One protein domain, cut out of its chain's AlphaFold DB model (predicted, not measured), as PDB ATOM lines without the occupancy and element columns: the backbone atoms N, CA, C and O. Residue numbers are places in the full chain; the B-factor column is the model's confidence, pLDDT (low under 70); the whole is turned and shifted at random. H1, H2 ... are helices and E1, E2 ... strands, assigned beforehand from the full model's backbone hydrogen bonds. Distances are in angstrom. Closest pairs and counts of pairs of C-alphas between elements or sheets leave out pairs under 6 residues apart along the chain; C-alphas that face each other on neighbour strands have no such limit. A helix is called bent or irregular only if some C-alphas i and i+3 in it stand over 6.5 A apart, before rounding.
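AT A GLANCE: This is residues 76 to 123 of the 147 residues of the protein "ATP synthase gamma chain" of Opitutae bacterium (UniProt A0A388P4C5). A narrow ribbon of two parallel strands, E1 and E2, has one helix, H1, running back beside it, with a wide loop of residues 83 to 91 at one end and a tail that folds back past E2 on the side away from E1. The helix is only loosely packed on the ribbon and is nearer to E1 than to E2. The printed part has 48 residues, with one named helix and two named strands in the order E1, H1, E2; the sheet's order is E1, E2, all parallel. The class is mixed, helices and strands, with under half of the residues in named elements. The whole is compact, with a radius of gyration of the C-alphas of 10.4 A, and its outline of 33 by 17 by 14 A is only just elongated.

HOW THE PARTS SIT: The sheet has E1, residues 77 to 82, and E2, residues 106 to 111, as parallel neighbours, with 22 degrees between their directions. C-alphas 77 and 106 face each other at 4.5 A, and C-alphas 82 and 111 at 4.8 A. Within hydrogen-bond range across the pair are N 79 and O 107, 2.8 A apart, and N 109 and O 79, 2.9 A apart. H1, residues 92 to 101, comes between the two strands along the chain. E1, H1 and E2 form a strand-helix-strand unit, two parallel neighbour strands with a helix between them in the chain, and its crossover is right-handed. E1 and H1 have 1 pair of C-alphas within 8 A, those of Leu 81 and Ala 100, 7.6 A apart; their centres are 12.2 A apart. Within 10 A, H1 has 7 pairs of C-alphas with E1 and 3 with E2, made by its residues 93 to 101. In H1 every O i to N i+4 pair is within hydrogen-bond range.

IN THESE COORDINATES: E1 begins with C-alpha 77 at (143.397, 207.383, 161.079) and is 15.7 A long from first to last C-alpha. E2 is 15.6 A long and ends with C-alpha 111 at (148.186, 195.237, 171.392). H1 is 14.4 A long, from C-alpha 92 at (156.450, 204.481, 179.467) to C-alpha 101, and it is not bent.

THE WHOLE: The two C-alphas farthest apart are those of Val 76 and Met 88, 33.2 A. The printed part has no cut. The link from E1 to H1 is short, with 9 residues, and the link from H1 to E2 is tight, with 4. Residues 112 to 123 hold no named element, and their C-alphas lie 4 to 15 A from the mean of all C-alphas. The mean pLDDT of the printed part is 80.6, and residues 115 to 123 are under 70.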
ATOM      1  N   VAL A  76     139.847 209.217 158.376       82.62
ATOM      2  CA  VAL A  76     140.002 208.510 159.660       82.62
ATOM      3  C   VAL A  76     141.396 207.890 159.704       82.62
ATOM      4  O   VAL A  76     141.849 207.325 158.704       82.62
ATOM      5  N   ARG A  77     142.076 207.988 160.852       83.06
ATOM      6  CA  ARG A  77     143.397 207.383 161.079       83.06
ATOM      7  C   ARG A  77     143.252 206.053 161.817       83.06
ATOM      8  O   ARG A  77     142.569 205.992 162.827       83.06
ATOM      9  N   GLY A  78     143.897 204.994 161.338       87.38
ATOM     10  CA  GLY A  78     144.054 203.759 162.111       87.38
ATOM     11  C   GLY A  78     145.355 203.820 162.902       87.38
ATOM     12  O   GLY A  78     146.412 203.986 162.297       87.38
ATOM     13  N   ILE A  79     145.296 203.709 164.229       87.06
ATOM     14  CA  ILE A  79     146.478 203.719 165.098       87.06
ATOM     15  C   ILE A  79     146.610 202.354 165.765       87.06
ATOM     16  O   ILE A  79     145.746 201.939 166.538       87.06
ATOM     17  N   LEU A  80     147.721 201.670 165.489       88.50
ATOM     18  CA  LEU A  80     148.112 200.461 166.205       88.50
ATOM     19  C   LEU A  80     148.915 200.858 167.447       88.50
ATOM     20  O   LEU A  80     150.081 201.240 167.345       88.50
ATOM     21  N   LEU A  81     148.295 200.780 168.622       88.81
ATOM     22  CA  LEU A  81     148.951 201.093 169.884       88.81
ATOM     23  C   LEU A  81     149.543 199.823 170.500       88.81
ATOM     24  O   LEU A  81     148.816 198.950 170.971       88.81
ATOM     25  N   VAL A  82     150.870 199.738 170.546       90.50
ATOM     26  CA  VAL A  82     151.581 198.626 171.186       90.50
ATOM     27  C   VAL A  82     151.942 199.010 172.618       90.50
ATOM     28  O   VAL A  82     152.654 199.983 172.855       90.50
ATOM     29  N   THR A  83     151.460 198.230 173.583       90.44
ATOM     30  CA  THR A  83     151.688 198.451 175.013       90.44
ATOM     31  C   THR A  83     152.229 197.201 175.708       90.44
ATOM     32  O   THR A  83     151.915 196.079 175.312       90.44
ATOM     33  N   PRO A  84     153.024 197.357 176.780       88.00
ATOM     34  CA  PRO A  84     153.429 196.242 177.623       88.00
ATOM     35  C   PRO A  84     152.242 195.588 178.340       88.00
ATOM     36  O   PRO A  84     151.311 196.255 178.792       88.00
ATOM     37  N   ASP A  85     152.331 194.280 178.568       87.31
ATOM     38  CA  ASP A  85     151.363 193.564 179.410       87.31
ATOM     39  C   ASP A  85     151.590 193.761 180.910       87.31
ATOM     40  O   ASP A  85     150.653 193.710 181.713       87.31
ATOM     41  N   LYS A  86     152.854 193.937 181.304       84.12
ATOM     42  CA  LYS A  86     153.278 194.049 182.703       84.12
ATOM     43  C   LYS A  86     153.484 195.514 183.088       84.12
ATOM     44  O   LYS A  86     153.795 196.360 182.255       84.12
ATOM     45  N   GLY A  87     153.267 195.811 184.369       83.69
ATOM     46  CA  GLY A  87     153.572 197.121 184.953       83.69
ATOM     47  C   GLY A  87     155.063 197.292 185.268       83.69
ATOM     48  O   GLY A  87     155.890 196.505 184.818       83.69
ATOM     49  N   MET A  88     155.384 198.297 186.091       86.56
ATOM     50  CA  MET A  88     156.751 198.600 186.562       86.56
ATOM     51  C   MET A  88     157.724 199.061 185.459       86.56
ATOM     52  O   MET A  88     158.925 198.843 185.554       86.56
ATOM     53  N   ALA A  89     157.198 199.741 184.435       87.19
ATOM     54  CA  ALA A  89     157.964 200.341 183.336       87.19
ATOM     55  C   ALA A  89     158.084 201.878 183.454       87.19
ATOM     56  O   ALA A  89     158.261 202.577 182.456       87.19
ATOM     57  N   GLY A  90     157.930 202.419 184.669       88.62
ATOM     58  CA  GLY A  90     157.952 203.863 184.918       88.62
ATOM     59  C   GLY A  90     156.897 204.620 184.103       88.62
ATOM     60  O   GLY A  90     155.739 204.205 184.032       88.62
ATOM     61  N   ALA A  91     157.317 205.718 183.473       90.75
ATOM     62  CA  ALA A  91     156.453 206.617 182.706       90.75
ATOM     63  C   ALA A  91     156.100 206.121 181.289       90.75
ATOM     64  O   ALA A  91     155.310 206.771 180.610       90.75
ATOM     65  N   LEU A  92     156.637 204.977 180.838       90.25
ATOM     66  CA  LEU A  92     156.450 204.481 179.467       90.25
ATOM     67  C   LEU A  92     154.970 204.417 179.067       90.25
ATOM     68  O   LEU A  92     154.567 204.989 178.060       90.25
ATOM     69  N   ASN A  93     154.149 203.756 179.885       87.25
ATOM     70  CA  ASN A  93     152.733 203.564 179.574       87.25
ATOM     71  C   ASN A  93     151.965 204.891 179.583       87.25
ATOM     72  O   ASN A  93     151.147 205.123 178.701       87.25
ATOM     73  N   GLY A  94     152.244 205.762 180.559       87.25
ATOM     74  CA  GLY A  94     151.585 207.065 180.667       87.25
ATOM     75  C   GLY A  94     151.886 207.956 179.463       87.25
ATOM     76  O   GLY A  94     150.966 208.503 178.860       87.25
ATOM     77  N   ASN A  95     153.156 208.026 179.058       89.88
ATOM     78  CA  ASN A  95     153.581 208.818 177.907       89.88
ATOM     79  C   ASN A  95     152.994 208.277 176.594       89.88
ATOM     80  O   ASN A  95     152.514 209.064 175.783       89.88
ATOM     81  N   LEU A  96     152.970 206.952 176.399       88.38
ATOM     82  CA  LEU A  96     152.366 206.326 175.215       88.38
ATOM     83  C   LEU A  96     150.871 206.639 175.092       88.38
ATOM     84  O   LEU A  96     150.404 206.996 174.013       88.38
ATOM     85  N   ILE A  97     150.127 206.529 176.194       86.25
ATOM     86  CA  ILE A  97     148.689 206.820 176.205       86.25
ATOM     87  C   ILE A  97     148.444 208.307 175.944       86.25
ATOM     88  O   ILE A  97     147.537 208.644 175.189       86.25
ATOM     89  N   ARG A  98     149.264 209.198 176.517       87.12
ATOM     90  CA  ARG A  98     149.134 210.641 176.289       87.12
ATOM     91  C   ARG A  98     149.348 211.008 174.821       87.12
ATOM     92  O   ARG A  98     148.510 211.691 174.248       87.12
ATOM     93  N   LEU A  99     150.412 210.491 174.202       87.38
ATOM     94  CA  LEU A  99     150.693 210.704 172.777       87.38
ATOM     95  C   LEU A  99     149.580 210.150 171.878       87.38
ATOM     96  O   LEU A  99     149.232 210.764 170.874       87.38
ATOM     97  N   ALA A 100     149.009 208.997 172.238       85.19
ATOM     98  CA  ALA A 100     147.880 208.425 171.511       85.19
ATOM     99  C   ALA A 100     146.620 209.298 171.634       85.19
ATOM    100  O   ALA A 100     145.940 209.523 170.638       85.19
ATOM    101  N   ALA A 101     146.337 209.827 172.827       83.31
ATOM    102  CA  ALA A 101     145.169 210.665 173.094       83.31
ATOM    103  C   ALA A 101     145.226 212.048 172.415       83.31
ATOM    104  O   ALA A 101     144.184 212.641 172.148       83.31
ATOM    105  N   GLU A 102     146.419 212.563 172.104       85.88
ATOM    106  CA  GLU A 102     146.590 213.818 171.355       85.88
ATOM    107  C   GLU A 102     146.118 213.702 169.887       85.88
ATOM    108  O   GLU A 102     145.833 214.714 169.239       85.88
ATOM    109  N   GLN A 103     145.992 212.484 169.345       82.38
ATOM    110  CA  GLN A 103     145.566 212.257 167.963       82.38
ATOM    111  C   GLN A 103     144.038 212.320 167.826       82.38
ATOM    112  O   GLN A 103     143.311 211.454 168.309       82.38
ATOM    113  N   LYS A 104     143.543 213.330 167.102       78.25
ATOM    114  CA  LYS A 104     142.113 213.490 166.787       78.25
ATOM    115  C   LYS A 104     141.698 212.585 165.616       78.25
ATOM    116  O   LYS A 104     142.480 212.380 164.687       78.25
ATOM    117  N   ASN A 105     140.450 212.103 165.630       77.94
ATOM    118  CA  ASN A 105     139.833 211.286 164.568       77.94
ATOM    119  C   ASN A 105     140.595 209.981 164.248       77.94
ATOM    120  O   ASN A 105     140.906 209.690 163.085       77.94
ATOM    121  N   ALA A 106     140.902 209.197 165.286       79.81
ATOM    122  CA  ALA A 106     141.622 207.935 165.162       79.81
ATOM    123  C   ALA A 106     140.847 206.735 165.733       79.81
ATOM    124  O   ALA A 106     140.226 206.821 166.787       79.81
ATOM    125  N   VAL A 107     140.932 205.600 165.039       83.25
ATOM    126  CA  VAL A 107     140.499 204.283 165.514       83.25
ATOM    127  C   VAL A 107     141.720 203.567 166.068       83.25
ATOM    128  O   VAL A 107     142.701 203.356 165.351       83.25
ATOM    129  N   PHE A 108     141.657 203.183 167.339       83.12
ATOM    130  CA  PHE A 108     142.764 202.527 168.022       83.12
ATOM    131  C   PHE A 108     142.592 201.007 168.012       83.12
ATOM    132  O   PHE A 108     141.577 200.481 168.464       83.12
ATOM    133  N   VAL A 109     143.619 200.296 167.553       87.06
ATOM    134  CA  VAL A 109     143.783 198.855 167.768       87.06
ATOM    135  C   VAL A 109     144.902 198.686 168.785       87.06
ATOM    136  O   VAL A 109     146.033 199.087 168.532       87.06
ATOM    137  N   CYS A 110     144.593 198.139 169.959       85.38
ATOM    138  CA  CYS A 110     145.570 197.993 171.037       85.38
ATOM    139  C   CYS A 110     146.141 196.576 171.074       85.38
ATOM    140  O   CYS A 110     145.394 195.605 171.191       85.38
ATOM    141  N   ILE A 111     147.466 196.465 171.060       87.94
ATOM    142  CA  ILE A 111     148.186 195.237 171.392       87.94
ATOM    143  C   ILE A 111     148.748 195.396 172.806       87.94
ATOM    144  O   ILE A 111     149.487 196.337 173.092       87.94
ATOM    145  N   GLY A 112     148.391 194.467 173.693       84.50
ATOM    146  CA  GLY A 112     148.844 194.436 175.084       84.50
ATOM    147  C   GLY A 112     147.820 194.957 176.097       84.50
ATOM    148  O   GLY A 112     146.946 195.776 175.807       84.50
ATOM    149  N   ARG A 113     147.916 194.450 177.331       83.19
ATOM    150  CA  ARG A 113     146.889 194.646 178.370       83.19
ATOM    151  C   ARG A 113     146.807 196.058 178.948       83.19
ATOM    152  O   ARG A 113     145.758 196.426 179.471       83.19
ATOM    153  N   LYS A 114     147.886 196.848 178.920       81.31
ATOM    154  CA  LYS A 114     147.895 198.178 179.559       81.31
ATOM    155  C   LYS A 114     147.285 199.285 178.696       81.31
ATOM    156  O   LYS A 114     146.804 200.254 179.273       81.31
ATOM    157  N   GLY A 115     147.245 199.125 177.373       69.12
ATOM    158  CA  GLY A 115     146.619 200.076 176.445       69.12
ATOM    159  C   GLY A 115     145.108 199.909 176.272       69.12
ATOM    160  O   GLY A 115     144.434 200.872 175.936       69.12
ATOM    161  N   ALA A 116     144.560 198.724 176.562       66.06
ATOM    162  CA  ALA A 116     143.148 198.412 176.310       66.06
ATOM    163  C   ALA A 116     142.151 199.047 177.302       66.06
ATOM    164  O   ALA A 116     140.970 199.156 176.999       66.06
ATOM    165  N   ARG A 117     142.601 199.424 178.506       64.25
ATOM    166  CA  ARG A 117     141.737 199.945 179.585       64.25
ATOM    167  C   ARG A 117     141.592 201.480 179.627       64.25
ATOM    168  O   ARG A 117     140.504 201.926 179.968       64.25
ATOM    169  N   PRO A 118     142.648 202.282 179.386       61.06
ATOM    170  CA  PRO A 118     142.583 203.733 179.571       61.06
ATOM    171  C   PRO A 118     142.177 204.526 178.323       61.06
ATOM    172  O   PRO A 118     141.883 205.709 178.459       61.06
ATOM    173  N   LEU A 119     142.176 203.924 177.130       61.03
ATOM    174  CA  LEU A 119     141.678 204.615 175.943       61.03
ATOM    175  C   LEU A 119     140.147 204.560 175.893       61.03
ATOM    176  O   LEU A 119     139.574 203.526 176.249       61.03
ATOM    177  N   PRO A 120     139.485 205.647 175.455       55.44
ATOM    178  CA  PRO A 120     138.054 205.614 175.204       55.44
ATOM    179  C   PRO A 120     137.774 204.478 174.222       55.44
ATOM    180  O   PRO A 120     138.498 204.313 173.235       55.44
ATOM    181  N   ALA A 121     136.772 203.655 174.542       52.12
ATOM    182  CA  ALA A 121     136.342 202.580 173.662       52.12
ATOM    183  C   ALA A 121     136.162 203.159 172.250       52.12
ATOM    184  O   ALA A 121     135.602 204.252 172.132       52.12
ATOM    185  N   PRO A 122     136.660 202.487 171.195       49.50
ATOM    186  CA  PRO A 122     136.434 202.963 169.844       49.50
ATOM    187  C   PRO A 122     134.927 203.107 169.666       49.50
ATOM    188  O   PRO A 122     134.191 202.148 169.914       49.50
ATOM    189  N   ASP A 123     134.476 204.307 169.296       41.75
ATOM    190  CA  ASP A 123     133.081 204.551 168.961       41.75
ATOM    191  C   ASP A 123     132.623 203.420 168.039       41.75
ATOM    192  O   ASP A 123     133.205 203.187 166.974       41.75
TER     193      ASP A 123